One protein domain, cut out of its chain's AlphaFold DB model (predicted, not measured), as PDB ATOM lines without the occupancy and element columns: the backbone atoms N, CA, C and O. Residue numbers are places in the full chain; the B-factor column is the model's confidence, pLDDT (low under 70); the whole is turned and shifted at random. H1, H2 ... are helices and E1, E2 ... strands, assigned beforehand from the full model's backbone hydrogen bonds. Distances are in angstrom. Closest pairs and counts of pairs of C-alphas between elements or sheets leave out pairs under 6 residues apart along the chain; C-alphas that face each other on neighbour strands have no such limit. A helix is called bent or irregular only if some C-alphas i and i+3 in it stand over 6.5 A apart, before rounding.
ATOM      1  N   GLU A  12     -21.367 285.678   0.679       95.44
ATOM      2  CA  GLU A  12     -20.395 286.604   0.111       95.44
ATOM      3  C   GLU A  12     -19.522 285.880  -0.909       95.44
ATOM      4  O   GLU A  12     -19.027 284.780  -0.657       95.44
ATOM      5  N   ILE A  13     -19.339 286.507  -2.066       95.69
ATOM      6  CA  ILE A  13     -18.541 285.996  -3.175       95.69
ATOM      7  C   ILE A  13     -17.487 287.048  -3.487       95.69
ATOM      8  O   ILE A  13     -17.819 288.213  -3.712       95.69
ATOM      9  N   LYS A  14     -16.219 286.653  -3.489       95.38
ATOM     10  CA  LYS A  14     -15.108 287.474  -3.964       95.38
ATOM     11  C   LYS A  14     -14.917 287.234  -5.452       95.38
ATOM     12  O   LYS A  14     -15.001 286.096  -5.908       95.38
ATOM     13  N   ILE A  15     -14.664 288.314  -6.181       92.75
ATOM     14  CA  ILE A  15     -14.308 288.255  -7.595       92.75
ATOM     15  C   ILE A  15     -12.827 288.572  -7.724       92.75
ATOM     16  O   ILE A  15     -12.349 289.566  -7.173       92.75
ATOM     17  N   SER A  16     -12.114 287.731  -8.459       90.38
ATOM     18  CA  SER A  16     -10.703 287.905  -8.789       90.38
ATOM     19  C   SER A  16     -10.472 287.676 -10.285       90.38
ATOM     20  O   SER A  16     -11.316 287.106 -10.980       90.38
ATOM     21  N   LYS A  17      -9.338 288.173 -10.788       87.81
ATOM     22  CA  LYS A  17      -8.845 287.901 -12.142       87.81
ATOM     23  C   LYS A  17      -7.735 286.856 -12.006       87.81
ATOM     24  O   LYS A  17      -6.692 287.198 -11.457       87.81
ATOM     25  N   PRO A  18      -7.964 285.594 -12.396       85.19
ATOM     26  CA  PRO A  18      -7.010 284.524 -12.124       85.19
ATOM     27  C   PRO A  18      -5.760 284.595 -13.010       85.19
ATOM     28  O   PRO A  18      -4.706 284.127 -12.593       85.19
ATOM     29  N   ILE A  19      -5.867 285.166 -14.214       87.56
ATOM     30  CA  ILE A  19      -4.752 285.308 -15.155       87.56
ATOM     31  C   ILE A  19      -4.477 286.802 -15.341       87.56
ATOM     32  O   ILE A  19      -5.285 287.501 -15.952       87.56
ATOM     33  N   GLU A  20      -3.361 287.294 -14.797       81.94
ATOM     34  CA  GLU A  20      -3.018 288.727 -14.807       81.94
ATOM     35  C   GLU A  20      -2.711 289.258 -16.215       81.94
ATOM     36  O   GLU A  20      -3.141 290.356 -16.561       81.94
ATOM     37  N   ASP A  21      -2.027 288.459 -17.038       83.19
ATOM     38  CA  ASP A  21      -1.634 288.841 -18.402       83.19
ATOM     39  C   ASP A  21      -2.783 288.738 -19.414       83.19
ATOM     40  O   ASP A  21      -2.713 289.290 -20.516       83.19
ATOM     41  N   LEU A  22      -3.854 288.025 -19.053       85.88
ATOM     42  CA  LEU A  22      -5.029 287.918 -19.898       85.88
ATOM     43  C   LEU A  22      -5.900 289.152 -19.702       85.88
ATOM     44  O   LEU A  22      -6.208 289.592 -18.594       85.88
ATOM     45  N   LYS A  23      -6.342 289.685 -20.829       84.88
ATOM     46  CA  LYS A  23      -7.208 290.847 -20.887       84.88
ATOM     47  C   LYS A  23      -8.513 290.654 -20.110       84.88
ATOM     48  O   LYS A  23      -8.985 289.539 -19.903       84.88
ATOM     49  N   SER A  24      -9.094 291.764 -19.667       88.06
ATOM     50  CA  SER A  24     -10.268 291.794 -18.796       88.06
ATOM     51  C   SER A  24     -11.362 292.721 -19.326       88.06
ATOM     52  O   SER A  24     -11.157 293.485 -20.267       88.06
ATOM     53  N   ILE A  25     -12.537 292.691 -18.690       87.69
ATOM     54  CA  ILE A  25     -13.645 293.602 -19.021       87.69
ATOM     55  C   ILE A  25     -13.196 295.076 -18.954       87.69
ATOM     56  O   ILE A  25     -13.644 295.883 -19.767       87.69
ATOM     57  N   ASP A  26     -12.286 295.439 -18.043       88.25
ATOM     58  CA  ASP A  26     -11.748 296.805 -17.965       88.25
ATOM     59  C   ASP A  26     -10.998 297.209 -19.245       88.25
ATOM     60  O   ASP A  26     -11.168 298.331 -19.727       88.25
ATOM     61  N   ASP A  27     -10.218 296.293 -19.827       89.56
ATOM     62  CA  ASP A  27      -9.485 296.523 -21.075       89.56
ATOM     63  C   ASP A  27     -10.449 296.731 -22.253       89.56
ATOM     64  O   ASP A  27     -10.289 297.666 -23.042       89.56
ATOM     65  N   VAL A  28     -11.511 295.917 -22.322       88.50
ATOM     66  CA  VAL A  28     -12.583 296.067 -23.321       88.50
ATOM     67  C   VAL A  28     -13.233 297.443 -23.212       88.50
ATOM     68  O   VAL A  28     -13.516 298.092 -24.216       88.50
ATOM     69  N   LEU A  29     -13.467 297.935 -21.997       87.75
ATOM     70  CA  LEU A  29     -14.108 299.233 -21.788       87.75
ATOM     71  C   LEU A  29     -13.232 300.427 -22.178       87.75
ATOM     72  O   LEU A  29     -13.782 301.503 -22.459       87.75
ATOM     73  N   TYR A  30     -11.910 300.253 -22.190       88.50
ATOM     74  CA  TYR A  30     -10.958 301.269 -22.627       88.50
ATOM     75  C   TYR A  30     -10.970 301.420 -24.157       88.50
ATOM     76  O   TYR A  30     -11.123 302.534 -24.659       88.50
ATOM     77  N   GLU A  31     -10.938 300.304 -24.893       88.62
ATOM     78  CA  GLU A  31     -10.870 300.280 -26.364       88.62
ATOM     79  C   GLU A  31     -11.933 299.370 -27.010       88.62
ATOM     80  O   GLU A  31     -11.596 298.463 -27.761       88.62
ATOM     81  N   PRO A  32     -13.241 299.603 -26.815       84.38
ATOM     82  CA  PRO A  32     -14.289 298.617 -27.125       84.38
ATOM     83  C   PRO A  32     -14.393 298.211 -28.602       84.38
ATOM     84  O   PRO A  32     -14.970 297.184 -28.931       84.38
ATOM     85  N   ARG A  33     -13.839 299.003 -29.525       86.06
ATOM     86  CA  ARG A  33     -13.865 298.700 -30.966       86.06
ATOM     87  C   ARG A  33     -12.692 297.840 -31.439       86.06
ATOM     88  O   ARG A  33     -12.715 297.409 -32.585       86.06
ATOM     89  N   SER A  34     -11.695 297.616 -30.586       88.12
ATOM     90  CA  SER A  34     -10.459 296.903 -30.928       88.12
ATOM     91  C   SER A  34     -10.524 295.397 -30.642       88.12
ATOM     92  O   SER A  34      -9.547 294.700 -30.885       88.12
ATOM     93  N   TRP A  35     -11.644 294.895 -30.114       88.31
ATOM     94  CA  TRP A  35     -11.762 293.526 -29.603       88.31
ATOM     95  C   TRP A  35     -12.514 292.637 -30.575       88.31
ATOM     96  O   TRP A  35     -13.632 292.966 -30.989       88.31
ATOM     97  N   SER A  36     -11.932 291.482 -30.894       90.50
ATOM     98  CA  SER A  36     -12.671 290.434 -31.583       90.50
ATOM     99  C   SER A  36     -13.706 289.794 -30.641       90.50
ATOM    100  O   SER A  36     -13.614 289.926 -29.413       90.50
ATOM    101  N   PRO A  37     -14.717 289.091 -31.179       90.38
ATOM    102  CA  PRO A  37     -15.642 288.317 -30.355       90.38
ATOM    103  C   PRO A  37     -14.940 287.295 -29.449       90.38
ATOM    104  O   PRO A  37     -15.381 287.101 -28.319       90.38
ATOM    105  N   ASP A  38     -13.848 286.680 -29.905       91.00
ATOM    106  CA  ASP A  38     -13.108 285.699 -29.108       91.00
ATOM    107  C   ASP A  38     -12.355 286.377 -27.956       91.00
ATOM    108  O   ASP A  38     -12.519 285.968 -26.807       91.00
ATOM    109  N   ASP A  39     -11.671 287.502 -28.210       90.81
ATOM    110  CA  ASP A  39     -10.986 288.263 -27.151       90.81
ATOM    111  C   ASP A  39     -11.972 288.751 -26.079       90.81
ATOM    112  O   ASP A  39     -11.698 288.727 -24.879       90.81
ATOM    113  N   LEU A  40     -13.159 289.193 -26.511       90.12
ATOM    114  CA  LEU A  40     -14.227 289.623 -25.616       90.12
ATOM    115  C   LEU A  40     -14.719 288.468 -24.735       90.12
ATOM    116  O   LEU A  40     -14.979 288.659 -23.543       90.12
ATOM    117  N   LYS A  41     -14.876 287.278 -25.318       90.94
ATOM    118  CA  LYS A  41     -15.301 286.073 -24.604       90.94
ATOM    119  C   LYS A  41     -14.251 285.651 -23.578       90.94
ATOM    120  O   LYS A  41     -14.616 285.357 -22.438       90.94
ATOM    121  N   ASP A  42     -12.976 285.688 -23.943       91.06
ATOM    122  CA  ASP A  42     -11.868 285.378 -23.040       91.06
ATOM    123  C   ASP A  42     -11.793 286.376 -21.884       91.06
ATOM    124  O   ASP A  42     -11.735 285.972 -20.721       91.06
ATOM    125  N   ALA A  43     -11.947 287.672 -22.169       90.88
ATOM    126  CA  ALA A  43     -12.007 288.716 -21.149       90.88
ATOM    127  C   ALA A  43     -13.177 288.536 -20.166       90.88
ATOM    128  O   ALA A  43     -13.034 288.805 -18.970       90.88
ATOM    129  N   CYS A  44     -14.334 288.060 -20.641       90.00
ATOM    130  CA  CYS A  44     -15.476 287.727 -19.785       90.00
ATOM    131  C   CYS A  44     -15.218 286.476 -18.930       90.00
ATOM    132  O   CYS A  44     -15.687 286.386 -17.793       90.00
ATOM    133  N   ASN A  45     -14.493 285.496 -19.470       90.88
ATOM    134  CA  ASN A  45     -14.213 284.230 -18.796       90.88
ATOM    135  C   ASN A  45     -13.033 284.307 -17.820       90.88
ATOM    136  O   ASN A  45     -12.964 283.474 -16.915       90.88
ATOM    137  N   ASN A  46     -12.173 285.325 -17.929       90.44
ATOM    138  CA  ASN A  46     -11.068 285.605 -17.006       90.44
ATOM    139  C   ASN A  46     -11.537 286.198 -15.660       90.44
ATOM    140  O   ASN A  46     -11.049 287.227 -15.191       90.44
ATOM    141  N   LEU A  47     -12.531 285.565 -15.043       90.12
ATOM    142  CA  LEU A  47     -13.083 285.947 -13.748       90.12
ATOM    143  C   LEU A  47     -13.287 284.699 -12.901       90.12
ATOM    144  O   LEU A  47     -13.985 283.774 -13.319       90.12
ATOM    145  N   SER A  48     -12.735 284.691 -11.696       90.81
ATOM    146  CA  SER A  48     -12.960 283.654 -10.690       90.81
ATOM    147  C   SER A  48     -13.927 284.143  -9.619       90.81
ATOM    148  O   SER A  48     -13.912 285.309  -9.222       90.81
ATOM    149  N   PHE A  49     -14.783 283.230  -9.161       92.69
ATOM    150  CA  PHE A  49     -15.794 283.477  -8.139       92.69
ATOM    151  C   PHE A  49     -15.500 282.579  -6.944       92.69
ATOM    152  O   PHE A  49     -15.657 281.363  -7.024       92.69
ATOM    153  N   GLU A  50     -15.074 283.178  -5.840       94.12
ATOM    154  CA  GLU A  50     -14.695 282.456  -4.628       94.12
ATOM    155  C   GLU A  50     -15.688 282.751  -3.507       94.12
ATOM    156  O   GLU A  50     -15.933 283.909  -3.167       94.12
ATOM    157  N   SER A  51     -16.243 281.713  -2.886       93.19
ATOM    158  CA  SER A  51     -17.082 281.853  -1.696       93.19
ATOM    159  C   SER A  51     -16.735 280.787  -0.670       93.19
ATOM    160  O   SER A  51     -16.443 279.646  -1.017       93.19
ATOM    161  N   SER A  52     -16.795 281.150   0.611       90.31
ATOM    162  CA  SER A  52     -16.680 280.198   1.722       90.31
ATOM    163  C   SER A  52     -17.974 279.417   1.978       90.31
ATOM    164  O   SER A  52     -18.010 278.566   2.862       90.31
ATOM    165  N   GLN A  53     -19.058 279.751   1.275       92.06
ATOM    166  CA  GLN A  53     -20.371 279.124   1.402       92.06
ATOM    167  C   GLN A  53     -20.802 278.562   0.047       92.06
ATOM    168  O   GLN A  53     -20.454 279.103  -1.000       92.06
ATOM    169  N   THR A  54     -21.603 277.499   0.068       90.25
ATOM    170  CA  THR A  54     -22.208 276.957  -1.150       90.25
ATOM    171  C   THR A  54     -23.161 277.986  -1.748       90.25
ATOM    172  O   THR A  54     -24.132 278.393  -1.109       90.25
ATOM    173  N   ILE A  55     -22.882 278.402  -2.981       91.31
ATOM    174  CA  ILE A  55     -23.763 279.265  -3.766       91.31
ATOM    175  C   ILE A  55     -24.795 278.364  -4.447       91.31
ATOM    176  O   ILE A  55     -24.425 277.353  -5.045       91.31
ATOM    177  N   GLY A  56     -26.079 278.717  -4.365       89.81
ATOM    178  CA  GLY A  56     -27.112 278.020  -5.128       89.81
ATOM    179  C   GLY A  56     -26.827 278.102  -6.629       89.81
ATOM    180  O   GLY A  56     -26.397 279.145  -7.125       89.81
ATOM    181  N   GLU A  57     -27.057 277.010  -7.358       88.81
ATOM    182  CA  GLU A  57     -26.774 276.939  -8.799       88.81
ATOM    183  C   GLU A  57     -27.479 278.069  -9.565       88.81
ATOM    184  O   GLU A  57     -26.872 278.734 -10.402       88.81
ATOM    185  N   PHE A  58     -28.729 278.360  -9.202       89.25
ATOM    186  CA  PHE A  58     -29.524 279.404  -9.838       89.25
ATOM    187  C   PHE A  58     -28.943 280.813  -9.637       89.25
ATOM    188  O   PHE A  58     -28.874 281.610 -10.578       89.25
ATOM    189  N   GLU A  59     -28.478 281.131  -8.427       93.44
ATOM    190  CA  GLU A  59     -27.778 282.387  -8.160       93.44
ATOM    191  C   GLU A  59     -26.442 282.465  -8.889       93.44
ATOM    192  O   GLU A  59     -26.135 283.507  -9.469       93.44
ATOM    193  N   ASN A  60     -25.671 281.374  -8.889       92.69
ATOM    194  CA  ASN A  60     -24.394 281.312  -9.590       92.69
ATOM    195  C   ASN A  60     -24.588 281.595 -11.086       92.69
ATOM    196  O   ASN A  60     -23.962 282.501 -11.626       92.69
ATOM    197  N   LEU A  61     -25.522 280.907 -11.744       92.44
ATOM    198  CA  LEU A  61     -25.814 281.110 -13.165       92.44
ATOM    199  C   LEU A  61     -26.326 282.516 -13.464       92.44
ATOM    200  O   LEU A  61     -25.922 283.112 -14.458       92.44
ATOM    201  N   SER A  62     -27.143 283.090 -12.581       94.31
ATOM    202  CA  SER A  62     -27.617 284.467 -12.739       94.31
ATOM    203  C   SER A  62     -26.473 285.484 -12.628       94.31
ATOM    204  O   SER A  62     -26.442 286.465 -13.369       94.31
ATOM    205  N   ILE A  63     -25.499 285.246 -11.743       94.81
ATOM    206  CA  ILE A  63     -24.278 286.058 -11.637       94.81
ATOM    207  C   ILE A  63     -23.428 285.924 -12.906       94.81
ATOM    208  O   ILE A  63     -23.029 286.941 -13.479       94.81
ATOM    209  N   GLN A  64     -23.200 284.691 -13.375       92.62
ATOM    210  CA  GLN A  64     -22.461 284.417 -14.612       92.62
ATOM    211  C   GLN A  64     -23.129 285.077 -15.820       92.62
ATOM    212  O   GLN A  64     -22.455 285.704 -16.637       92.62
ATOM    213  N   TYR A  65     -24.458 284.989 -15.911       94.44
ATOM    214  CA  TYR A  65     -25.233 285.664 -16.939       94.44
ATOM    215  C   TYR A  65     -24.961 287.165 -16.930       94.44
ATOM    216  O   TYR A  65     -24.553 287.697 -17.952       94.44
ATOM    217  N   ILE A  66     -25.129 287.850 -15.796       93.62
ATOM    218  CA  ILE A  66     -24.996 289.313 -15.736       93.62
ATOM    219  C   ILE A  66     -23.580 289.771 -16.091       93.62
ATOM    220  O   ILE A  66     -23.414 290.746 -16.824       93.62
ATOM    221  N   ILE A  67     -22.567 289.095 -15.550       90.88
ATOM    222  CA  ILE A  67     -21.179 289.549 -15.656       90.88
ATOM    223  C   ILE A  67     -20.555 289.165 -16.987       90.88
ATOM    224  O   ILE A  67     -19.877 289.987 -17.594       90.88
ATOM    225  N   ARG A  68     -20.773 287.924 -17.428       91.44
ATOM    226  CA  ARG A  68     -20.125 287.385 -18.623       91.44
ATOM    227  C   ARG A  68     -21.021 287.555 -19.839       91.44
ATOM    228  O   ARG A  68     -20.735 288.343 -20.736       91.44
ATOM    229  N   ASN A  69     -22.144 286.841 -19.850       92.38
ATOM    230  CA  ASN A  69     -22.940 286.673 -21.064       92.38
ATOM    231  C   ASN A  69     -23.682 287.947 -21.456       92.38
ATOM    232  O   ASN A  69     -23.693 288.331 -22.618       92.38
ATOM    233  N   PHE A  70     -24.284 288.633 -20.490       92.81
ATOM    234  CA  PHE A  70     -25.033 289.849 -20.737       92.81
ATOM    235  C   PHE A  70     -24.095 290.958 -21.206       92.81
ATOM    236  O   PHE A  70     -24.375 291.577 -22.224       92.81
ATOM    237  N   PHE A  71     -22.938 291.159 -20.563       91.19
ATOM    238  CA  PHE A  71     -21.936 292.106 -21.063       91.19
ATOM    239  C   PHE A  71     -21.518 291.789 -22.508       91.19
ATOM    240  O   PHE A  71     -21.589 292.668 -23.370       91.19
ATOM    241  N   PHE A  72     -21.176 290.526 -22.787       91.50
ATOM    242  CA  PHE A  72     -20.824 290.058 -24.127       91.50
ATOM    243  C   PHE A  72     -21.918 290.376 -25.162       91.50
ATOM    244  O   PHE A  72     -21.659 291.019 -26.179       91.50
ATOM    245  N   LEU A  73     -23.169 289.998 -24.882       90.88
ATOM    246  CA  LEU A  73     -24.306 290.216 -25.780       90.88
ATOM    247  C   LEU A  73     -24.592 291.700 -26.012       90.88
ATOM    248  O   LEU A  73     -24.866 292.136 -27.132       90.88
ATOM    249  N   MET A  74     -24.519 292.501 -24.955       89.25
ATOM    250  CA  MET A  74     -24.743 293.939 -25.036       89.25
ATOM    251  C   MET A  74     -23.664 294.621 -25.875       89.25
ATOM    252  O   MET A  74     -23.962 295.559 -26.622       89.25
ATOM    253  N   HIS A  75     -22.429 294.127 -25.807       89.19
ATOM    254  CA  HIS A  75     -21.339 294.581 -26.660       89.19
ATOM    255  C   HIS A  75     -21.607 294.247 -28.133       89.19
ATOM    256  O   HIS A  75     -21.648 295.155 -28.965       89.19
ATOM    257  N   GLN A  76     -21.900 292.979 -28.439       87.00
ATOM    258  CA  GLN A  76     -22.179 292.497 -29.802       87.00
ATOM    259  C   GLN A  76     -23.375 293.207 -30.456       87.00
ATOM    260  O   GLN A  76     -23.371 293.505 -31.647       87.00
ATOM    261  N   THR A  77     -24.406 293.537 -29.677       85.31
ATOM    262  CA  THR A  77     -25.607 294.213 -30.193       85.31
ATOM    263  C   THR A  77     -25.481 295.738 -30.287       85.31
ATOM    264  O   THR A  77     -26.403 296.394 -30.794       85.31
ATOM    265  N   GLY A  78     -24.372 296.318 -29.812       83.75
ATOM    266  CA  GLY A  78     -24.151 297.766 -29.732       83.75
ATOM    267  C   GLY A  78     -24.941 298.464 -28.617       83.75
ATOM    268  O   GLY A  78     -24.881 299.689 -28.481       83.75
ATOM    269  N   LEU A  79     -25.669 297.700 -27.799       83.62
ATOM    270  CA  LEU A  79     -26.455 298.204 -26.677       83.62
ATOM    271  C   LEU A  79     -25.598 298.476 -25.425       83.62
ATOM    272  O   LEU A  79     -26.100 299.023 -24.442       83.62
ATOM    273  N   TYR A  80     -24.301 298.150 -25.446       84.56
ATOM    274  CA  TYR A  80     -23.402 298.406 -24.317       84.56
ATOM    275  C   TYR A  80     -23.188 299.909 -24.060       84.56
ATOM    276  O   TYR A  80     -23.280 300.351 -22.917       84.56
ATOM    277  N   ASN A  81     -22.956 300.712 -25.108       80.44
ATOM    278  CA  ASN A  81     -22.711 302.160 -25.023       80.44
ATOM    279  C   ASN A  81     -23.729 302.911 -24.140       80.44
ATOM    280  O   ASN A  81     -23.300 303.636 -23.237       80.44
ATOM    281  N   PRO A  82     -25.051 302.707 -24.331       76.88
ATOM    282  CA  PRO A  82     -26.106 303.189 -23.437       76.88
ATOM    283  C   PRO A  82     -25.837 303.075 -21.935       76.88
ATOM    284  O   PRO A  82     -26.206 303.946 -21.154       76.88
ATOM    285  N   GLN A  83     -25.214 301.974 -21.528       85.00
ATOM    286  CA  GLN A  83     -25.061 301.570 -20.141       85.00
ATOM    287  C   GLN A  83     -23.583 301.579 -19.726       85.00
ATOM    288  O   GLN A  83     -23.208 300.901 -18.777       85.00
ATOM    289  N   LYS A  84     -22.729 302.397 -20.371       85.62
ATOM    290  CA  LYS A  84     -21.280 302.465 -20.084       85.62
ATOM    291  C   LYS A  84     -20.965 302.546 -18.590       85.62
ATOM    292  O   LYS A  84     -20.099 301.830 -18.107       85.62
ATOM    293  N   LYS A  85     -21.713 303.360 -17.840       87.69
ATOM    294  CA  LYS A  85     -21.522 303.500 -16.391       87.69
ATOM    295  C   LYS A  85     -21.799 302.208 -15.611       87.69
ATOM    296  O   LYS A  85     -21.079 301.928 -14.658       87.69
ATOM    297  N   LEU A  86     -22.829 301.453 -15.997       90.56
ATOM    298  CA  LEU A  86     -23.101 300.130 -15.432       90.56
ATOM    299  C   LEU A  86     -21.896 299.221 -15.670       90.56
ATOM    300  O   LEU A  86     -21.395 298.639 -14.716       90.56
ATOM    301  N   TRP A  87     -21.396 299.161 -16.905       90.56
ATOM    302  CA  TRP A  87     -20.286 298.278 -17.261       90.56
ATOM    303  C   TRP A  87     -18.986 298.646 -16.559       90.56
ATOM    304  O   TRP A  87     -18.323 297.769 -16.023       90.56
ATOM    305  N   THR A  88     -18.663 299.940 -16.474       90.19
ATOM    306  CA  THR A  88     -17.494 300.418 -15.725       90.19
ATOM    307  C   THR A  88     -17.551 300.007 -14.258       90.19
ATOM    308  O   THR A  88     -16.537 299.618 -13.697       90.19
ATOM    309  N   GLN A  89     -18.720 300.077 -13.617       90.50
ATOM    310  CA  GLN A  89     -18.843 299.625 -12.230       90.50
ATOM    311  C   GLN A  89     -18.836 298.100 -12.115       90.50
ATOM    312  O   GLN A  89     -18.253 297.564 -11.180       90.50
ATOM    313  N   LEU A  90     -19.441 297.396 -13.072       90.88
ATOM    314  CA  LEU A  90     -19.439 295.939 -13.100       90.88
ATOM    315  C   LEU A  90     -18.012 295.383 -13.207       90.88
ATOM    316  O   LEU A  90     -17.670 294.485 -12.444       90.88
ATOM    317  N   ALA A  91     -17.170 295.969 -14.059       89.75
ATOM    318  CA  ALA A  91     -15.766 295.588 -14.214       89.75
ATOM    319  C   ALA A  91     -14.929 295.823 -12.937       89.75
ATOM    320  O   ALA A  91     -14.007 295.069 -12.643       89.75
ATOM    321  N   GLN A  92     -15.324 296.803 -12.117       89.31
ATOM    322  CA  GLN A  92     -14.706 297.116 -10.822       89.31
ATOM    323  C   GLN A  92     -15.239 296.268  -9.658       89.31
ATOM    324  O   GLN A  92     -14.816 296.462  -8.517       89.31
ATOM    325  N   THR A  93     -16.181 295.351  -9.899       91.88
ATOM    326  CA  THR A  93     -16.782 294.549  -8.826       91.88
ATOM    327  C   THR A  93     -15.734 293.655  -8.178       91.88
ATOM    328  O   THR A  93     -15.131 292.815  -8.836       91.88
ATOM    329  N   LYS A  94     -15.573 293.786  -6.859       92.88
ATOM    330  CA  LYS A  94     -14.688 292.919  -6.058       92.88
ATOM    331  C   LYS A  94     -15.459 291.944  -5.184       92.88
ATOM    332  O   LYS A  94     -14.916 290.927  -4.754       92.88
ATOM    333  N   LYS A  95     -16.715 292.271  -4.883       95.06
ATOM    334  CA  LYS A  95     -17.564 291.500  -3.983       95.06
ATOM    335  C   LYS A  95     -18.994 291.446  -4.501       95.06
ATOM    336  O   LYS A  95     -19.545 292.453  -4.938       95.06
ATOM    337  N   ILE A  96     -19.609 290.278  -4.377       96.12
ATOM    338  CA  ILE A  96     -21.042 290.081  -4.547       96.12
ATOM    339  C   ILE A  96     -21.620 289.567  -3.235       96.12
ATOM    340  O   ILE A  96     -21.073 288.660  -2.611       96.12
ATOM    341  N   THR A  97     -22.744 290.140  -2.832       95.31
ATOM    342  CA  THR A  97     -23.496 289.730  -1.650       95.31
ATOM    343  C   THR A  97     -24.857 289.202  -2.087       95.31
ATOM    344  O   THR A  97     -25.638 289.946  -2.678       95.31
ATOM    345  N   ILE A  98     -25.177 287.955  -1.753       94.94
ATOM    346  CA  ILE A  98     -26.513 287.374  -1.935       94.94
ATOM    347  C   ILE A  98     -27.221 287.386  -0.585       94.94
ATOM    348  O   ILE A  98     -26.645 286.994   0.430       94.94
ATOM    349  N   LYS A  99     -28.474 287.836  -0.554       92.56
ATOM    350  CA  LYS A  99     -29.308 287.801   0.653       92.56
ATOM    351  C   LYS A  99     -30.783 287.570   0.308       92.56
ATOM    352  O   LYS A  99     -31.258 288.128  -0.681       92.56
ATOM    353  N   PRO A 100     -31.555 286.879   1.160       89.31
ATOM    354  CA  PRO A 100     -32.999 286.796   1.009       89.31
ATOM    355  C   PRO A 100     -33.659 288.174   1.041       89.31
ATOM    356  O   PRO A 100     -33.320 289.040   1.864       89.31
ATOM    357  N   TYR A 101     -34.652 288.370   0.182       86.44
ATOM    358  CA  TYR A 101     -35.466 289.574   0.186       86.44
ATOM    359  C   TYR A 101     -36.434 289.565   1.376       86.44
ATOM    360  O   TYR A 101     -37.342 288.749   1.485       86.44
ATOM    361  N   LYS A 102     -36.253 290.517   2.299       79.75
ATOM    362  CA  LYS A 102     -36.955 290.513   3.598       79.75
ATOM    363  C   LYS A 102     -38.337 291.171   3.595       79.75
ATOM    364  O   LYS A 102     -39.068 291.036   4.573       79.75
ATOM    365  N   LYS A 103     -38.703 291.909   2.541       77.25
ATOM    366  CA  LYS A 103     -39.955 292.694   2.493       77.25
ATOM    367  C   LYS A 103     -41.086 291.974   1.744       77.25
ATOM    368  O   LYS A 103     -41.906 292.630   1.112       77.25
ATOM    369  N   ILE A 104     -41.133 290.645   1.812       72.25
ATOM    370  CA  ILE A 104     -42.243 289.858   1.256       72.25
ATOM    371  C   ILE A 104     -43.446 289.958   2.217       72.25
ATOM    372  O   ILE A 104     -43.279 289.669   3.420       72.25
ATOM    373  N   PRO A 105     -44.635 290.384   1.738       73.38
ATOM    374  CA  PRO A 105     -45.863 290.403   2.528       73.38
ATOM    375  C   PRO A 105     -46.141 289.037   3.151       73.38
ATOM    376  O   PRO A 105     -45.949 288.009   2.513       73.38
ATOM    377  N   ARG A 106     -46.619 289.000   4.401       72.19
ATOM    378  CA  ARG A 106     -46.774 287.740   5.156       72.19
ATOM    379  C   ARG A 106     -47.613 286.684   4.422       72.19
ATOM    380  O   ARG A 106     -47.296 285.512   4.544       72.19
ATOM    381  N   LYS A 107     -48.624 287.110   3.658       72.62
ATOM    382  CA  LYS A 107     -49.523 286.238   2.883       72.62
ATOM    383  C   LYS A 107     -48.853 285.558   1.680       72.62
ATOM    384  O   LYS A 107     -49.362 284.557   1.210       72.62
ATOM    385  N   GLU A 108     -47.734 286.094   1.198       69.50
ATOM    386  CA  GLU A 108     -47.016 285.603   0.012       69.50
ATOM    387  C   GLU A 108     -45.762 284.795   0.399       69.50
ATOM    388  O   GLU A 108     -45.141 284.159  -0.438       69.50
ATOM    389  N   ARG A 109     -45.366 284.788   1.681       68.69
ATOM    390  CA  ARG A 109     -44.061 284.258   2.126       68.69
ATOM    391  C   ARG A 109     -43.842 282.770   1.894       68.69
ATOM    392  O   ARG A 109     -42.693 282.383   1.727       68.69
ATOM    393  N   GLU A 110     -44.890 281.956   1.951       68.12
ATOM    394  CA  GLU A 110     -44.752 280.495   1.874       68.12
ATOM    395  C   GLU A 110     -44.400 280.026   0.457       68.12
ATOM    396  O   GLU A 110     -43.669 279.055   0.312       68.12
ATOM    397  N   ASN A 111     -44.811 280.779  -0.572       71.25
ATOM    398  CA  ASN A 111     -44.621 280.414  -1.982       71.25
ATOM    399  C   ASN A 111     -43.693 281.374  -2.743       71.25
ATOM    400  O   ASN A 111     -43.560 281.277  -3.960       71.25
ATOM    401  N   THR A 112     -43.060 282.319  -2.047       81.75
ATOM    402  CA  THR A 112     -42.244 283.354  -2.682       81.75
ATOM    403  C   THR A 112     -40.812 283.280  -2.175       81.75
ATOM    404  O   THR A 112     -40.498 283.695  -1.057       81.75
ATOM    405  N   LYS A 113     -39.916 282.810  -3.044       88.56
ATOM    406  CA  LYS A 113     -38.472 282.825  -2.829       88.56
ATOM    407  C   LYS A 113     -37.845 283.887  -3.724       88.56
ATOM    408  O   LYS A 113     -37.967 283.868  -4.946       88.56
ATOM    409  N   ILE A 114     -37.189 284.859  -3.096       90.06
ATOM    410  CA  ILE A 114     -36.570 285.988  -3.789       90.06
ATOM    411  C   ILE A 114     -35.258 286.319  -3.111       90.06
ATOM    412  O   ILE A 114     -35.226 286.529  -1.895       90.06
ATOM    413  N   ASN A 115     -34.209 286.452  -3.916       92.25
ATOM    414  CA  ASN A 115     -32.900 286.881  -3.459       92.25
ATOM    415  C   ASN A 115     -32.526 288.237  -4.059       92.25
ATOM    416  O   ASN A 115     -32.809 288.548  -5.215       92.25
ATOM    417  N   ASP A 116     -31.872 289.048  -3.236       93.12
ATOM    418  CA  ASP A 116     -31.132 290.225  -3.659       93.12
ATOM    419  C   ASP A 116     -29.677 289.833  -3.863       93.12
ATOM    420  O   ASP A 116     -29.016 289.426  -2.907       93.12
ATOM    421  N   ILE A 117     -29.178 290.005  -5.085       95.06
ATOM    422  CA  ILE A 117     -27.754 289.908  -5.403       95.06
ATOM    423  C   ILE A 117     -27.236 291.331  -5.570       95.06
ATOM    424  O   ILE A 117     -27.781 292.120  -6.342       95.06
ATOM    425  N   ILE A 118     -26.224 291.694  -4.798       94.31
ATOM    426  CA  ILE A 118     -25.717 293.060  -4.716       94.31
ATOM    427  C   ILE A 118     -24.250 293.053  -5.090       94.31
ATOM    428  O   ILE A 118     -23.479 292.295  -4.511       94.31
ATOM    429  N   PHE A 119     -23.875 293.918  -6.024       94.75
ATOM    430  CA  PHE A 119     -22.496 294.068  -6.465       94.75
ATOM    431  C   PHE A 119     -21.859 295.246  -5.744       94.75
ATOM    432  O   PHE A 119     -22.481 296.310  -5.589       94.75
ATOM    433  N   GLU A 120     -20.631 295.023  -5.287       93.06
ATOM    434  CA  GLU A 120     -19.922 295.906  -4.379       93.06
ATOM    435  C   GLU A 120     -18.441 296.067  -4.754       93.06
ATOM    436  O   GLU A 120     -17.763 295.132  -5.192       93.06
ATOM    437  N   ASP A 121     -17.924 297.266  -4.500       90.94
ATOM    438  CA  ASP A 121     -16.504 297.617  -4.557       90.94
ATOM    439  C   ASP A 121     -16.198 298.483  -3.340       90.94
ATOM    440  O   ASP A 121     -16.907 299.451  -3.062       90.94
ATOM    441  N   ASN A 122     -15.165 298.117  -2.581       86.12
ATOM    442  CA  ASN A 122     -14.755 298.837  -1.373       86.12
ATOM    443  C   ASN A 122     -15.942 299.154  -0.424       86.12
ATOM    444  O   ASN A 122     -16.067 300.268   0.090       86.12
ATOM    445  N   ASN A 123     -16.844 298.181  -0.220       83.44
ATOM    446  CA  ASN A 123     -18.096 298.280   0.561       83.44
ATOM    447  C   ASN A 123     -19.156 299.263   0.021       83.44
ATOM    448  O   ASN A 123     -20.168 299.516   0.681       83.44
ATOM    449  N   ARG A 124     -18.961 299.820  -1.176       88.81
ATOM    450  CA  ARG A 124     -19.961 300.627  -1.881       88.81
ATOM    451  C   ARG A 124     -20.787 299.719  -2.771       88.81
ATOM    452  O   ARG A 124     -20.252 299.022  -3.624       88.81
ATOM    453  N   LYS A 125     -22.102 299.762  -2.585       90.75
ATOM    454  CA  LYS A 125     -23.078 298.991  -3.358       90.75
ATOM    455  C   LYS A 125     -23.520 299.811  -4.562       90.75
ATOM    456  O   LYS A 125     -23.860 300.984  -4.397       90.75
ATOM    457  N   PHE A 126     -23.549 299.216  -5.750       90.81
ATOM    458  CA  PHE A 126     -23.843 299.976  -6.973       90.81
ATOM    459  C   PHE A 126     -24.742 299.259  -7.984       90.81
ATOM    460  O   PHE A 126     -25.402 299.950  -8.760       90.81
ATOM    461  N   ILE A 127     -24.841 297.927  -7.957       91.75
ATOM    462  CA  ILE A 127     -25.842 297.176  -8.735       91.75
ATOM    463  C   ILE A 127     -26.679 296.323  -7.790       91.75
ATOM    464  O   ILE A 127     -26.156 295.712  -6.857       91.75
ATOM    465  N   LEU A 128     -27.985 296.285  -8.053       92.38
ATOM    466  CA  LEU A 128     -28.914 295.341  -7.440       92.38
ATOM    467  C   LEU A 128     -29.498 294.450  -8.520       92.38
ATOM    468  O   LEU A 128     -29.984 294.928  -9.540       92.38
ATOM    469  N   VAL A 129     -29.533 293.165  -8.224       93.88
ATOM    470  CA  VAL A 129     -30.289 292.163  -8.953       93.88
ATOM    471  C   VAL A 129     -31.376 291.664  -8.025       93.88
ATOM    472  O   VAL A 129     -31.101 291.176  -6.928       93.88
ATOM    473  N   ARG A 130     -32.619 291.791  -8.468       93.06
ATOM    474  CA  ARG A 130     -33.768 291.144  -7.856       93.06
ATOM    475  C   ARG A 130     -33.986 289.821  -8.577       93.06
ATOM    476  O   ARG A 130     -34.486 289.833  -9.696       93.06
ATOM    477  N   LEU A 131     -33.587 288.717  -7.956       93.38
ATOM    478  CA  LEU A 131     -33.753 287.377  -8.509       93.38
ATOM    479  C   LEU A 131     -35.006 286.727  -7.920       93.38
ATOM    480  O   LEU A 131     -35.055 286.436  -6.724       93.38
ATOM    481  N   VAL A 132     -36.014 286.522  -8.762       91.56
ATOM    482  CA  VAL A 132     -37.273 285.852  -8.420       91.56
ATOM    483  C   VAL A 132     -37.184 284.403  -8.890       91.56
ATOM    484  O   VAL A 132     -36.930 284.159 -10.068       91.56
ATOM    485  N   TYR A 133     -37.339 283.451  -7.970       90.56
ATOM    486  CA  TYR A 133     -37.227 282.020  -8.271       90.56
ATOM    487  C   TYR A 133     -38.423 281.494  -9.067       90.56
ATOM    488  O   TYR A 133     -39.481 282.129  -9.034       90.56
ATOM    489  N   PRO A 134     -38.281 280.323  -9.720       87.56
ATOM    490  CA  PRO A 134     -39.366 279.729 -10.484       87.56
ATOM    491  C   PRO A 134     -40.635 279.590  -9.643       87.56
ATOM    492  O   PRO A 134     -40.571 279.194  -8.476       87.56
ATOM    493  N   GLY A 135     -41.776 279.963 -10.219       83.88
ATOM    494  CA  GLY A 135     -43.083 279.901  -9.558       83.88
ATOM    495  C   GLY A 135     -43.297 280.908  -8.420       83.88
ATOM    496  O   GLY A 135     -44.401 280.988  -7.881       83.88
ATOM    497  N   SER A 136     -42.287 281.708  -8.058       84.25
ATOM    498  CA  SER A 136     -42.439 282.750  -7.044       84.25
ATOM    499  C   SER A 136     -43.166 283.957  -7.620       84.25
ATOM    500  O   SER A 136     -42.773 284.516  -8.642       84.25
ATOM    501  N   GLN A 137     -44.196 284.421  -6.917       75.00
ATOM    502  CA  GLN A 137     -44.909 285.632  -7.303       75.00
ATOM    503  C   GLN A 137     -44.340 286.840  -6.559       75.00
ATOM    504  O   GLN A 137     -44.216 286.838  -5.332       75.00
ATOM    505  N   LEU A 138     -44.004 287.890  -7.310       70.69
ATOM    506  CA  LEU A 138     -43.755 289.213  -6.756       70.69
ATOM    507  C   LEU A 138     -44.395 290.263  -7.651       70.69
ATOM    508  O   LEU A 138     -43.969 290.470  -8.787       70.69
ATOM    509  N   ASN A 139     -45.361 290.986  -7.091       70.25
ATOM    510  CA  ASN A 139     -45.877 292.186  -7.726       70.25
ATOM    511  C   ASN A 139     -44.744 293.194  -7.902       70.25
ATOM    512  O   ASN A 139     -44.077 293.580  -6.933       70.25
ATOM    513  N   PHE A 140     -44.546 293.649  -9.139       69.69
ATOM    514  CA  PHE A 140     -43.550 294.657  -9.450       69.69
ATOM    515  C   PHE A 140     -43.904 295.969  -8.730       69.69
ATOM    516  O   PHE A 140     -44.699 296.780  -9.201       69.69
ATOM    517  N   ALA A 141     -43.313 296.200  -7.554       62.62
ATOM    518  CA  ALA A 141     -43.606 297.355  -6.698       62.62
ATOM    519  C   ALA A 141     -43.046 298.690  -7.246       62.62
ATOM    520  O   ALA A 141     -43.027 299.706  -6.546       62.62
ATOM    521  N   GLY A 142     -42.572 298.697  -8.495       66.25
ATOM    522  CA  GLY A 142     -41.906 299.821  -9.140       66.25
ATOM    523  C   GLY A 142     -40.404 299.903  -8.840       66.25
ATOM    524  O   GLY A 142     -39.858 299.216  -7.978       66.25
ATOM    525  N   PHE A 143     -39.718 300.794  -9.556       68.88
ATOM    526  CA  PHE A 143     -38.256 300.910  -9.508       68.88
ATOM    527  C   PHE A 143     -37.714 301.661  -8.286       68.88
ATOM    528  O   PHE A 143     -36.642 301.344  -7.774       68.88
ATOM    529  N   LYS A 144     -38.437 302.688  -7.811       68.00
ATOM    530  CA  LYS A 144     -37.952 303.589  -6.750       68.00
ATOM    531  C   LYS A 144     -37.637 302.856  -5.435       68.00
ATOM    532  O   LYS A 144     -36.558 303.101  -4.898       68.00
ATOM    533  N   PRO A 145     -38.494 301.948  -4.921       66.81
ATOM    534  CA  PRO A 145     -38.185 301.206  -3.698       66.81
ATOM    535  C   PRO A 145     -36.971 300.280  -3.846       66.81
ATOM    536  O   PRO A 145     -36.234 300.087  -2.881       66.81
ATOM    537  N   LEU A 146     -36.755 299.731  -5.049       71.50
ATOM    538  CA  LEU A 146     -35.607 298.878  -5.364       71.50
ATOM    539  C   LEU A 146     -34.312 299.694  -5.352       71.50
ATOM    540  O   LEU A 146     -33.373 299.342  -4.645       71.50
ATOM    541  N   ILE A 147     -34.291 300.831  -6.048       72.38
ATOM    542  CA  ILE A 147     -33.130 301.730  -6.088       72.38
ATOM    543  C   ILE A 147     -32.797 302.270  -4.694       72.38
ATOM    544  O   ILE A 147     -31.641 302.236  -4.287       72.38
ATOM    545  N   ALA A 148     -33.806 302.704  -3.931       71.88
ATOM    546  CA  ALA A 148     -33.621 303.228  -2.577       71.88
ATOM    547  C   ALA A 148     -33.061 302.188  -1.586       71.88
ATOM    548  O   ALA A 148     -32.579 302.553  -0.516       71.88
ATOM    549  N   SER A 149     -33.118 300.892  -1.919       70.25
ATOM    550  CA  SER A 149     -32.549 299.826  -1.087       70.25
ATOM    551  C   SER A 149     -31.025 299.696  -1.199       70.25
ATOM    552  O   SER A 149     -30.415 298.998  -0.382       70.25
ATOM    553  N   ILE A 150     -30.408 300.385  -2.167       74.56
ATOM    554  CA  ILE A 150     -28.960 300.514  -2.291       74.56
ATOM    555  C   ILE A 150     -28.542 301.908  -1.804       74.56
ATOM    556  O   ILE A 150     -28.695 302.877  -2.549       74.56
ATOM    557  N   PRO A 151     -28.007 302.047  -0.577       62.44
ATOM    558  CA  PRO A 151     -27.451 303.319  -0.132       62.44
ATOM    559  C   PRO A 151     -26.241 303.688  -1.005       62.44
ATOM    560  O   PRO A 151     -25.273 302.934  -1.079       62.44
ATOM    561  N   GLY A 152     -26.320 304.836  -1.683       65.50
ATOM    562  CA  GLY A 152     -25.340 305.292  -2.673       65.50
ATOM    563  C   GLY A 152     -25.974 305.587  -4.037       65.50
ATOM    564  O   GLY A 152     -27.192 305.708  -4.163       65.50
ATOM    565  N   ARG A 153     -25.145 305.726  -5.082       77.81
ATOM    566  CA  ARG A 153     -25.616 305.933  -6.460       77.81
ATOM    567  C   ARG A 153     -25.694 304.587  -7.177       77.81
ATOM    568  O   ARG A 153     -24.728 304.183  -7.813       77.81
ATOM    569  N   CYS A 154     -26.843 303.918  -7.075       85.88
ATOM    570  CA  CYS A 154     -27.151 302.745  -7.895       85.88
ATOM    571  C   CYS A 154     -26.979 303.094  -9.383       85.88
ATOM    572  O   CYS A 154     -27.506 304.108  -9.847       85.88
ATOM    573  N   VAL A 155     -26.207 302.287 -10.110       89.81
ATOM    574  CA  VAL A 155     -25.933 302.473 -11.544       89.81
ATOM    575  C   VAL A 155     -26.653 301.453 -12.418       89.81
ATOM    576  O   VAL A 155     -26.792 301.668 -13.624       89.81
ATOM    577  N   GLY A 156     -27.138 300.371 -11.813       90.81
ATOM    578  CA  GLY A 156     -27.821 299.300 -12.511       90.81
ATOM    579  C   GLY A 156     -28.784 298.540 -11.621       90.81
ATOM    580  O   GLY A 156     -28.458 298.158 -10.497       90.81
ATOM    581  N   LEU A 157     -29.966 298.294 -12.160       91.25
ATOM    582  CA  LEU A 157     -30.972 297.440 -11.569       91.25
ATOM    583  C   LEU A 157     -31.311 296.331 -12.557       91.25
ATOM    584  O   LEU A 157     -31.779 296.602 -13.659       91.25
ATOM    585  N   PHE A 158     -31.120 295.094 -12.126       92.56
ATOM    586  CA  PHE A 158     -31.591 293.912 -12.824       92.56
ATOM    587  C   PHE A 158     -32.814 293.364 -12.101       92.56
ATOM    588  O   PHE A 158     -32.812 293.230 -10.876       92.56
ATOM    589  N   TYR A 159     -33.858 293.038 -12.847       92.00
ATOM    590  CA  TYR A 159     -35.000 292.289 -12.340       92.00
ATOM    591  C   TYR A 159     -35.112 291.010 -13.159       92.00
ATOM    592  O   TYR A 159     -35.355 291.083 -14.358       92.00
ATOM    593  N   ILE A 160     -34.863 289.867 -12.522       93.69
ATOM    594  CA  ILE A 160     -34.786 288.554 -13.164       93.69
ATOM    595  C   ILE A 160     -35.966 287.707 -12.688       93.69
ATOM    596  O   ILE A 160     -36.104 287.477 -11.485       93.69
ATOM    597  N   THR A 161     -36.822 287.263 -13.608       92.38
ATOM    598  CA  THR A 161     -38.065 286.529 -13.302       92.38
ATOM    599  C   THR A 161     -38.434 285.550 -14.418       92.38
ATOM    600  O   THR A 161     -38.048 285.757 -15.559       92.38
ATOM    601  N   ASP A 162     -39.160 284.479 -14.109       91.50
ATOM    602  CA  ASP A 162     -39.754 283.569 -15.099       91.50
ATOM    603  C   ASP A 162     -41.099 284.081 -15.644       91.50
ATOM    604  O   ASP A 162     -41.555 283.662 -16.712       91.50
ATOM    605  N   GLN A 163     -41.719 285.014 -14.920       89.06
ATOM    606  CA  GLN A 163     -43.036 285.553 -15.223       89.06
ATOM    607  C   GLN A 163     -42.997 286.530 -16.395       89.06
ATOM    608  O   GLN A 163     -42.069 287.331 -16.547       89.06
ATOM    609  N   GLU A 164     -44.068 286.515 -17.185       87.94
ATOM    610  CA  GLU A 164     -44.282 287.538 -18.197       87.94
ATOM    611  C   GLU A 164     -44.632 288.874 -17.511       87.94
ATOM    612  O   GLU A 164     -45.481 288.900 -16.610       87.94
ATOM    613  N   PRO A 165     -44.000 289.998 -17.888       85.25
ATOM    614  CA  PRO A 165     -44.277 291.276 -17.247       85.25
ATOM    615  C   PRO A 165     -45.700 291.751 -17.548       85.25
ATOM    616  O   PRO A 165     -46.124 291.791 -18.703       85.25
ATOM    617  N   ASP A 166     -46.425 292.181 -16.518       85.06
ATOM    618  CA  ASP A 166     -47.765 292.731 -16.707       85.06
ATOM    619  C   ASP A 166     -47.752 294.054 -17.504       85.06
ATOM    620  O   ASP A 166     -46.746 294.770 -17.619       85.06
ATOM    621  N   SER A 167     -48.913 294.413 -18.059       85.12
ATOM    622  CA  SER A 167     -49.075 295.631 -18.864       85.12
ATOM    623  C   SER A 167     -48.694 296.900 -18.097       85.12
ATOM    624  O   SER A 167     -48.164 297.850 -18.678       85.12
ATOM    625  N   LYS A 168     -48.905 296.910 -16.776       84.62
ATOM    626  CA  LYS A 168     -48.552 298.020 -15.890       84.62
ATOM    627  C   LYS A 168     -47.038 298.202 -15.791       84.62
ATOM    628  O   LYS A 168     -46.558 299.332 -15.848       84.62
ATOM    629  N   THR A 169     -46.289 297.113 -15.675       83.50
ATOM    630  CA  THR A 169     -44.825 297.090 -15.627       83.50
ATOM    631  C   THR A 169     -44.253 297.558 -16.953       83.50
ATOM    632  O   THR A 169     -43.432 298.475 -16.970       83.50
ATOM    633  N   LEU A 170     -44.745 297.015 -18.069       85.06
ATOM    634  CA  LEU A 170     -44.326 297.446 -19.405       85.06
ATOM    635  C   LEU A 170     -44.633 298.928 -19.644       85.06
ATOM    636  O   LEU A 170     -43.779 299.660 -20.141       85.06
ATOM    637  N   SER A 171     -45.814 299.400 -19.234       84.00
ATOM    638  CA  SER A 171     -46.168 300.818 -19.316       84.00
ATOM    639  C   SER A 171     -45.246 301.684 -18.461       84.00
ATOM    640  O   SER A 171     -44.829 302.748 -18.907       84.00
ATOM    641  N   LEU A 172     -44.903 301.244 -17.247       81.75
ATOM    642  CA  LEU A 172     -43.997 301.976 -16.367       81.75
ATOM    643  C   LEU A 172     -42.593 302.082 -16.970       81.75
ATOM    644  O   LEU A 172     -41.988 303.152 -16.876       81.75
ATOM    645  N   ILE A 173     -42.094 301.005 -17.591       82.94
ATOM    646  CA  ILE A 173     -40.835 301.022 -18.346       82.94
ATOM    647  C   ILE A 173     -40.948 302.073 -19.443       82.94
ATOM    648  O   ILE A 173     -40.234 303.063 -19.360       82.94
ATOM    649  N   LYS A 174     -41.930 301.949 -20.352       83.38
ATOM    650  CA  LYS A 174     -42.154 302.896 -21.461       83.38
ATOM    651  C   LYS A 174     -42.187 304.354 -21.006       83.38
ATOM    652  O   LYS A 174     -41.533 305.200 -21.602       83.38
ATOM    653  N   THR A 175     -42.924 304.664 -19.936       82.56
ATOM    654  CA  THR A 175     -43.017 306.033 -19.403       82.56
ATOM    655  C   THR A 175     -41.670 306.549 -18.895       82.56
ATOM    656  O   THR A 175     -41.376 307.735 -19.025       82.56
ATOM    657  N   LYS A 176     -40.851 305.686 -18.285       76.00
ATOM    658  CA  LYS A 176     -39.516 306.052 -17.789       76.00
ATOM    659  C   LYS A 176     -38.461 306.066 -18.881       76.00
ATOM    660  O   LYS A 176     -37.480 306.789 -18.742       76.00
ATOM    661  N   THR A 177     -38.698 305.329 -19.953       73.81
ATOM    662  CA  THR A 177     -37.817 305.207 -21.101       73.81
ATOM    663  C   THR A 177     -38.323 305.982 -22.311       73.81
ATOM    664  O   THR A 177     -38.063 305.582 -23.435       73.81
ATOM    665  N   ASN A 178     -39.089 307.059 -22.119       68.06
ATOM    666  CA  ASN A 178     -39.778 307.752 -23.206       68.06
ATOM    667  C   ASN A 178     -38.833 308.666 -24.009       68.06
ATOM    668  O   ASN A 178     -38.765 309.869 -23.757       68.06
ATOM    669  N   ALA A 179     -38.109 308.087 -24.964       70.88
ATOM    670  CA  ALA A 179     -37.240 308.799 -25.896       70.88
ATOM    671  C   ALA A 179     -37.656 308.594 -27.366       70.88
ATOM    672  O   ALA A 179     -38.512 307.761 -27.673       70.88
ATOM    673  N   GLY A 180     -37.059 309.383 -28.266       65.12
ATOM    674  CA  GLY A 180     -37.453 309.470 -29.678       65.12
ATOM    675  C   GLY A 180     -37.155 308.224 -30.517       65.12
ATOM    676  O   GLY A 180     -37.928 307.910 -31.418       65.12
ATOM    677  N   ASP A 181     -36.092 307.479 -30.199       75.50
ATOM    678  CA  ASP A 181     -35.728 306.234 -30.886       75.50
ATOM    679  C   ASP A 181     -35.535 305.061 -29.913       75.50
ATOM    680  O   ASP A 181     -35.370 305.243 -28.709       75.50
ATOM    681  N   PHE A 182     -35.565 303.831 -30.429       68.81
ATOM    682  CA  PHE A 182     -35.509 302.623 -29.603       68.81
ATOM    683  C   PHE A 182     -34.203 302.455 -28.815       68.81
ATOM    684  O   PHE A 182     -34.232 301.895 -27.714       68.81
ATOM    685  N   PHE A 183     -33.070 302.934 -29.341       67.81
ATOM    686  CA  PHE A 183     -31.813 302.912 -28.605       67.81
ATOM    687  C   PHE A 183     -31.915 303.862 -27.426       67.81
ATOM    688  O   PHE A 183     -31.688 303.422 -26.304       67.81
ATOM    689  N   ASP A 184     -32.311 305.112 -27.665       69.19
ATOM    690  CA  ASP A 184     -32.488 306.156 -26.653       69.19
ATOM    691  C   ASP A 184     -33.525 305.783 -25.594       69.19
ATOM    692  O   ASP A 184     -33.329 306.073 -24.408       69.19
ATOM    693  N   LYS A 185     -34.569 305.040 -25.978       71.44
ATOM    694  CA  LYS A 185     -35.509 304.451 -25.024       71.44
ATOM    695  C   LYS A 185     -34.774 303.472 -24.109       71.44
ATOM    696  O   LYS A 185     -34.759 303.663 -22.899       71.44
ATOM    697  N   TYR A 186     -34.047 302.506 -24.665       72.69
ATOM    698  CA  TYR A 186     -33.251 301.577 -23.859       72.69
ATOM    699  C   TYR A 186     -32.173 302.269 -22.989       72.69
ATOM    700  O   TYR A 186     -31.882 301.817 -21.880       72.69
ATOM    701  N   ARG A 187     -31.582 303.389 -23.446       71.06
ATOM    702  CA  ARG A 187     -30.584 304.154 -22.657       71.06
ATOM    703  C   ARG A 187     -31.199 304.927 -21.499       71.06
ATOM    704  O   ARG A 187     -30.479 305.292 -20.569       71.06
ATOM    705  N   SER A 188     -32.487 305.243 -21.586       69.00
ATOM    706  CA  SER A 188     -33.133 306.182 -20.683       69.00
ATOM    707  C   SER A 188     -33.135 305.630 -19.257       69.00
ATOM    708  O   SER A 188     -33.731 304.586 -18.979       69.00
ATOM    709  N   PRO A 189     -32.440 306.296 -18.324       71.12
ATOM    710  CA  PRO A 189     -32.236 305.735 -17.009       71.12
ATOM    711  C   PRO A 189     -33.525 305.865 -16.188       71.12
ATOM    712  O   PRO A 189     -34.127 306.935 -16.101       71.12
ATOM    713  N   ILE A 190     -33.937 304.786 -15.520       74.50
ATOM    714  CA  ILE A 190     -35.153 304.763 -14.681       74.50
ATOM    715  C   ILE A 190     -35.070 305.711 -13.471       74.50
ATOM    716  O   ILE A 190     -36.090 306.087 -12.885       74.50
ATOM    717  N   ALA A 191     -33.848 306.091 -13.095       74.69
ATOM    718  CA  ALA A 191     -33.496 307.126 -12.129       74.69
ATOM    719  C   ALA A 191     -32.126 307.726 -12.504       74.69
ATOM    720  O   ALA A 191     -31.380 307.067 -13.217       74.69
ATOM    721  N   PRO A 192     -31.736 308.923 -12.025       74.75
ATOM    722  CA  PRO A 192     -30.527 309.620 -12.487       74.75
ATOM    723  C   PRO A 192     -29.232 308.778 -12.512       74.75
ATOM    724  O   PRO A 192     -28.528 308.610 -11.511       74.75
ATOM    725  N   GLY A 193     -28.861 308.305 -13.706       79.00
ATOM    726  CA  GLY A 193     -27.673 307.480 -13.937       79.00
ATOM    727  C   GLY A 193     -27.778 306.031 -13.445       79.00
ATOM    728  O   GLY A 193     -26.730 305.438 -13.193       79.00
ATOM    729  N   CYS A 194     -28.998 305.506 -13.292       86.44
ATOM    730  CA  CYS A 194     -29.307 304.111 -12.992       86.44
ATOM    731  C   CYS A 194     -30.022 303.463 -14.183       86.44
ATOM    732  O   CYS A 194     -31.137 303.854 -14.538       86.44
ATOM    733  N   SER A 195     -29.360 302.486 -14.795       87.62
ATOM    734  CA  SER A 195     -29.919 301.666 -15.872       87.62
ATOM    735  C   SER A 195     -30.860 300.593 -15.322       87.62
ATOM    736  O   SER A 195     -30.713 300.155 -14.180       87.62
ATOM    737  N   PHE A 196     -31.833 300.173 -16.130       87.56
ATOM    738  CA  PHE A 196     -32.752 299.094 -15.783       87.56
ATOM    739  C   PHE A 196     -32.720 297.999 -16.833       87.56
ATOM    740  O   PHE A 196     -32.849 298.280 -18.019       87.56
ATOM    741  N   ASN A 197     -32.610 296.763 -16.364       89.88
ATOM    742  CA  ASN A 197     -32.605 295.563 -17.179       89.88
ATOM    743  C   ASN A 197     -33.651 294.599 -16.615       89.88
ATOM    744  O   ASN A 197     -33.457 294.010 -15.550       89.88
ATOM    745  N   LEU A 198     -34.771 294.454 -17.317       90.81
ATOM    746  CA  LEU A 198     -35.739 293.401 -17.037       90.81
ATOM    747  C   LEU A 198     -35.348 292.180 -17.853       90.81
ATOM    748  O   LEU A 198     -35.253 292.258 -19.072       90.81
ATOM    749  N   VAL A 199     -35.091 291.069 -17.183       93.12
ATOM    750  CA  VAL A 199     -34.638 289.842 -17.823       93.12
ATOM    751  C   VAL A 199     -35.620 288.749 -17.459       93.12
ATOM    752  O   VAL A 199     -35.833 288.460 -16.280       93.12
ATOM    753  N   ARG A 200     -36.219 288.148 -18.479       93.44
ATOM    754  CA  ARG A 200     -37.009 286.943 -18.299       93.44
ATOM    755  C   ARG A 200     -36.103 285.732 -18.426       93.44
ATOM    756  O   ARG A 200     -35.174 285.761 -19.230       93.44
ATOM    757  N   TYR A 201     -36.345 284.690 -17.645       94.12
ATOM    758  CA  TYR A 201     -35.686 283.410 -17.858       94.12
ATOM    759  C   TYR A 201     -36.687 282.279 -18.061       94.12
ATOM    760  O   TYR A 201     -37.813 282.324 -17.574       94.12
ATOM    761  N   GLU A 202     -36.260 281.254 -18.783       92.50
ATOM    762  CA  GLU A 202     -37.014 280.028 -19.004       92.50
ATOM    763  C   GLU A 202     -36.114 278.829 -18.719       92.50
ATOM    764  O   GLU A 202     -34.934 278.832 -19.070       92.50
ATOM    765  N   VAL A 203     -36.678 277.806 -18.082       87.44
ATOM    766  CA  VAL A 203     -36.018 276.512 -17.909       87.44
ATOM    767  C   VAL A 203     -36.465 275.598 -19.043       87.44
ATOM    768  O   VAL A 203     -37.647 275.280 -19.151       87.44
ATOM    769  N   GLN A 204     -35.527 275.163 -19.878       88.00
ATOM    770  CA  GLN A 204     -35.787 274.242 -20.981       88.00
ATOM    771  C   GLN A 204     -34.705 273.161 -21.014       88.00
ATOM    772  O   GLN A 204     -33.539 273.472 -21.210       88.00
ATOM    773  N   GLN A 205     -35.071 271.888 -20.824       85.81
ATOM    774  CA  GLN A 205     -34.157 270.741 -20.997       85.81
ATOM    775  C   GLN A 205     -32.807 270.870 -20.247       85.81
ATOM    776  O   GLN A 205     -31.751 270.606 -20.815       85.81
ATOM    777  N   GLY A 206     -32.816 271.314 -18.983       82.19
ATOM    778  CA  GLY A 206     -31.575 271.532 -18.216       82.19
ATOM    779  C   GLY A 206     -30.776 272.769 -18.651       82.19
ATOM    780  O   GLY A 206     -29.579 272.877 -18.395       82.19
ATOM    781  N   LYS A 207     -31.417 273.720 -19.338       85.88
ATOM    782  CA  LYS A 207     -30.829 275.001 -19.742       85.88
ATOM    783  C   LYS A 207     -31.667 276.167 -19.245       85.88
ATOM    784  O   LYS A 207     -32.896 276.125 -19.292       85.88
ATOM    785  N   LEU A 208     -30.993 277.192 -18.738       90.56
ATOM    786  CA  LEU A 208     -31.582 278.474 -18.391       90.56
ATOM    787  C   LEU A 208     -31.360 279.425 -19.552       90.56
ATOM    788  O   LEU A 208     -30.230 279.801 -19.868       90.56
ATOM    789  N   ILE A 209     -32.460 279.804 -20.181       92.44
ATOM    790  CA  ILE A 209     -32.475 280.755 -21.281       92.44
ATOM    791  C   ILE A 209     -32.859 282.103 -20.699       92.44
ATOM    792  O   ILE A 209     -33.978 282.266 -20.229       92.44
ATOM    793  N   TYR A 210     -31.944 283.065 -20.723       94.12
ATOM    794  CA  TYR A 210     -32.180 284.432 -20.275       94.12
ATOM    795  C   TYR A 210     -32.452 285.331 -21.476       94.12
ATOM    796  O   TYR A 210     -31.662 285.360 -22.416       94.12
ATOM    797  N   ARG A 211     -33.527 286.118 -21.421       92.81
ATOM    798  CA  ARG A 211     -33.938 287.074 -22.454       92.81
ATOM    799  C   ARG A 211     -34.114 288.458 -21.858       92.81
ATOM    800  O   ARG A 211     -34.845 288.633 -20.885       92.81
ATOM    801  N   LEU A 212     -33.486 289.464 -22.457       91.69
ATOM    802  CA  LEU A 212     -33.770 290.858 -22.125       91.69
ATOM    803  C   LEU A 212     -35.177 291.218 -22.611       91.69
ATOM    804  O   LEU A 212     -35.480 291.107 -23.797       91.69
ATOM    805  N   VAL A 213     -36.018 291.698 -21.702       88.38
ATOM    806  CA  VAL A 213     -37.373 292.152 -22.008       88.38
ATOM    807  C   VAL A 213     -37.405 293.666 -21.944       88.38
ATOM    808  O   VAL A 213     -37.307 294.271 -20.876       88.38
ATOM    809  N   HIS A 214     -37.562 294.302 -23.100       83.44
ATOM    810  CA  HIS A 214     -37.750 295.741 -23.171       83.44
ATOM    811  C   HIS A 214     -38.806 296.075 -24.232       83.44
ATOM    812  O   HIS A 214     -38.678 295.644 -25.376       83.44
ATOM    813  N   PRO A 215     -39.842 296.856 -23.880       75.38
ATOM    814  CA  PRO A 215     -41.051 296.991 -24.693       75.38
ATOM    815  C   PRO A 215     -40.842 297.644 -26.063       75.38
ATOM    816  O   PRO A 215     -41.690 297.509 -26.937       75.38
ATOM    817  N   ASP A 216     -39.752 298.388 -26.227       75.38
ATOM    818  CA  ASP A 216     -39.394 299.061 -27.476       75.38
ATOM    819  C   ASP A 216     -38.095 298.515 -28.087       75.38
ATOM    820  O   ASP A 216     -37.549 299.124 -29.002       75.38
ATOM    821  N   LEU A 217     -37.542 297.413 -27.566       77.00
ATOM    822  CA  LEU A 217     -36.305 296.852 -28.103       77.00
ATOM    823  C   LEU A 217     -36.623 295.909 -29.266       77.00
ATOM    824  O   LEU A 217     -37.057 294.783 -29.067       77.00
ATOM    825  N   ASN A 218     -36.329 296.347 -30.490       69.56
ATOM    826  CA  ASN A 218     -36.507 295.543 -31.707       69.56
ATOM    827  C   ASN A 218     -35.370 294.524 -31.941       69.56
ATOM    828  O   ASN A 218     -35.118 294.122 -33.076       69.56
ATOM    829  N   LYS A 219     -34.630 294.143 -30.895       71.69
ATOM    830  CA  LYS A 219     -33.530 293.173 -30.963       71.69
ATOM    831  C   LYS A 219     -33.747 292.075 -29.933       71.69
ATOM    832  O   LYS A 219     -33.989 292.373 -28.767       71.69
ATOM    833  N   ASN A 220     -33.553 290.831 -30.356       77.88
ATOM    834  CA  ASN A 220     -33.490 289.699 -29.443       77.88
ATOM    835  C   ASN A 220     -32.106 289.671 -28.787       77.88
ATOM    836  O   ASN A 220     -31.090 289.552 -29.471       77.88
ATOM    837  N   VAL A 221     -32.075 289.819 -27.466       82.44
ATOM    838  CA  VAL A 221     -30.867 289.680 -26.647       82.44
ATOM    839  C   VAL A 221     -31.104 288.499 -25.722       82.44
ATOM    840  O   VAL A 221     -31.860 288.608 -24.755       82.44
ATOM    841  N   GLU A 222     -30.491 287.371 -26.062       88.19
ATOM    842  CA  GLU A 222     -30.725 286.082 -25.420       88.19
ATOM    843  C   GLU A 222     -29.402 285.371 -25.143       88.19
ATOM    844  O   GLU A 222     -28.507 285.375 -25.990       88.19
ATOM    845  N   ALA A 223     -29.283 284.769 -23.959       84.38
ATOM    846  CA  ALA A 223     -28.186 283.877 -23.613       84.38
ATOM    847  C   ALA A 223     -28.729 282.552 -23.094       84.38
ATOM    848  O   ALA A 223     -29.653 282.526 -22.283       84.38
ATOM    849  N   GLU A 224     -28.081 281.467 -23.492       86.12
ATOM    850  CA  GLU A 224     -28.342 280.134 -22.972       86.12
ATOM    851  C   GLU A 224     -27.214 279.725 -22.021       86.12
ATOM    852  O   GLU A 224     -26.031 279.864 -22.339       86.12
ATOM    853  N   LEU A 225     -27.581 279.212 -20.849       83.56
ATOM    854  CA  LEU A 225     -26.656 278.663 -19.867       83.56
ATOM    855  C   LEU A 225     -27.095 277.253 -19.480       83.56
ATOM    856  O   LEU A 225     -28.223 277.045 -19.041       83.56
ATOM    857  N   CYS A 226     -26.197 276.284 -19.625       80.12
ATOM    858  CA  CYS A 226     -26.444 274.915 -19.182       80.12
ATOM    859  C   CYS A 226     -26.395 274.831 -17.652       80.12
ATOM    860  O   CYS A 226     -25.556 275.481 -17.023       80.12
ATOM    861  N   PHE A 227     -27.265 274.011 -17.065       76.00
ATOM    862  CA  PHE A 227     -27.265 273.722 -15.637       76.00
ATOM    863  C   PHE A 227     -27.562 272.245 -15.382       76.00
ATOM    864  O   PHE A 227     -28.371 271.628 -16.074       76.00
TER     865      PHE A 227
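Overview. This is residues 12 to 227 of the 234 residues of an uncharacterized protein of Planctomyces bekefii (UniProt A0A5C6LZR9). One strongly twisted nine-stranded sheet curls like part of a barrel round the long helix H3, with H4 over E6 on the same face. H1 and H2 pack on these two helices away from the sheet, while H5, H6 and H7 only graze it. The 216 printed residues hold seven named helices and nine named strands, in the order E1 H1 H2 E2 H3 H4 E3 E4 E5 H5 E6 H6 H7 E7 E8 E9; the mixed sheet runs E2 E1 E3 E4 E5 E6 E7 E8 E9. The class is mixed, helices and strands; the whole is compact, with a radius of gyration of the C-alphas of 16.7 A and spans of 52 by 47 by 40 A.

Arrangement. E1, residues 12 to 16, is antiparallel to edge strand E2, residues 48 to 50 (N 14 to O 50, 2.8 A), and to E3, residues 95 to 100 (N 13 to O 96, 2.8 A). H1, residues 25 to 30, touches H2, residues 37 to 45, at a steep tilt of 50 degrees; their closest C-alphas, Ile 25 and Ala 43, are 5.6 A apart. H3, residues 57 to 76, touches H2 with residues 67 to 76 alone, closest at the C-alphas of Cys 44 and Arg 68, 4.8 A. H4, residues 81 to 91, forms a helical hairpin with H3, and they only just touch, with 3 pairs of C-alphas within 8 A, the closest those of Ile 67 and Leu 90, 7.1 A. H4 is irregular, with C-alphas 82 and 85 8.4 A apart, and its height over the sheet is 8.6 A. E3, E4, residues 114 to 121, and E5, residues 124 to 132, form a meander, each strand the antiparallel neighbour of the one before (N 97 to O 118, 2.8 A; N 117 to O 129, 2.9 A). H5, residues 143 to 147, precedes E6, residues 156 to 161, parallel to E5 (N 130 to O 158, 2.8 A). H6, residues 167 to 176, and H7, residues 182 to 187, precede E7, residues 195 to 204, parallel to E6 (N 159 to O 197, 2.9 A). E7, E8, residues 207 to 212, and edge strand E9, residues 222 to 226, form a second meander (N 202 to O 209, 2.9 A; N 210 to O 223, 2.8 A). Every O i to N i+4 pair is within hydrogen-bond range in H1, H2, H5, H6 and H7, against 14 of 16 in H3 and 5 of 7 in H4.

Along the chain. E1 begins at C-alpha 12, (-20.395, 286.604, 0.111). H3 is 26.5 A long, E4 23.2 A, E5 23.7 A and E7 28.5 A. E9 ends at C-alpha 226, (-26.444, 274.915, -19.182).

Size, cuts and confidence. The C-alphas of Ser 34 and Lys 107, the two farthest apart, are 52.8 A apart. The printed part has no cut. The link from E3 to E4, residues 101 to 113, is long. Mean pLDDT of the printed part is 85.0; 18 residues are under 70, among them 108 to 110, 140 to 145 and 182 to 184.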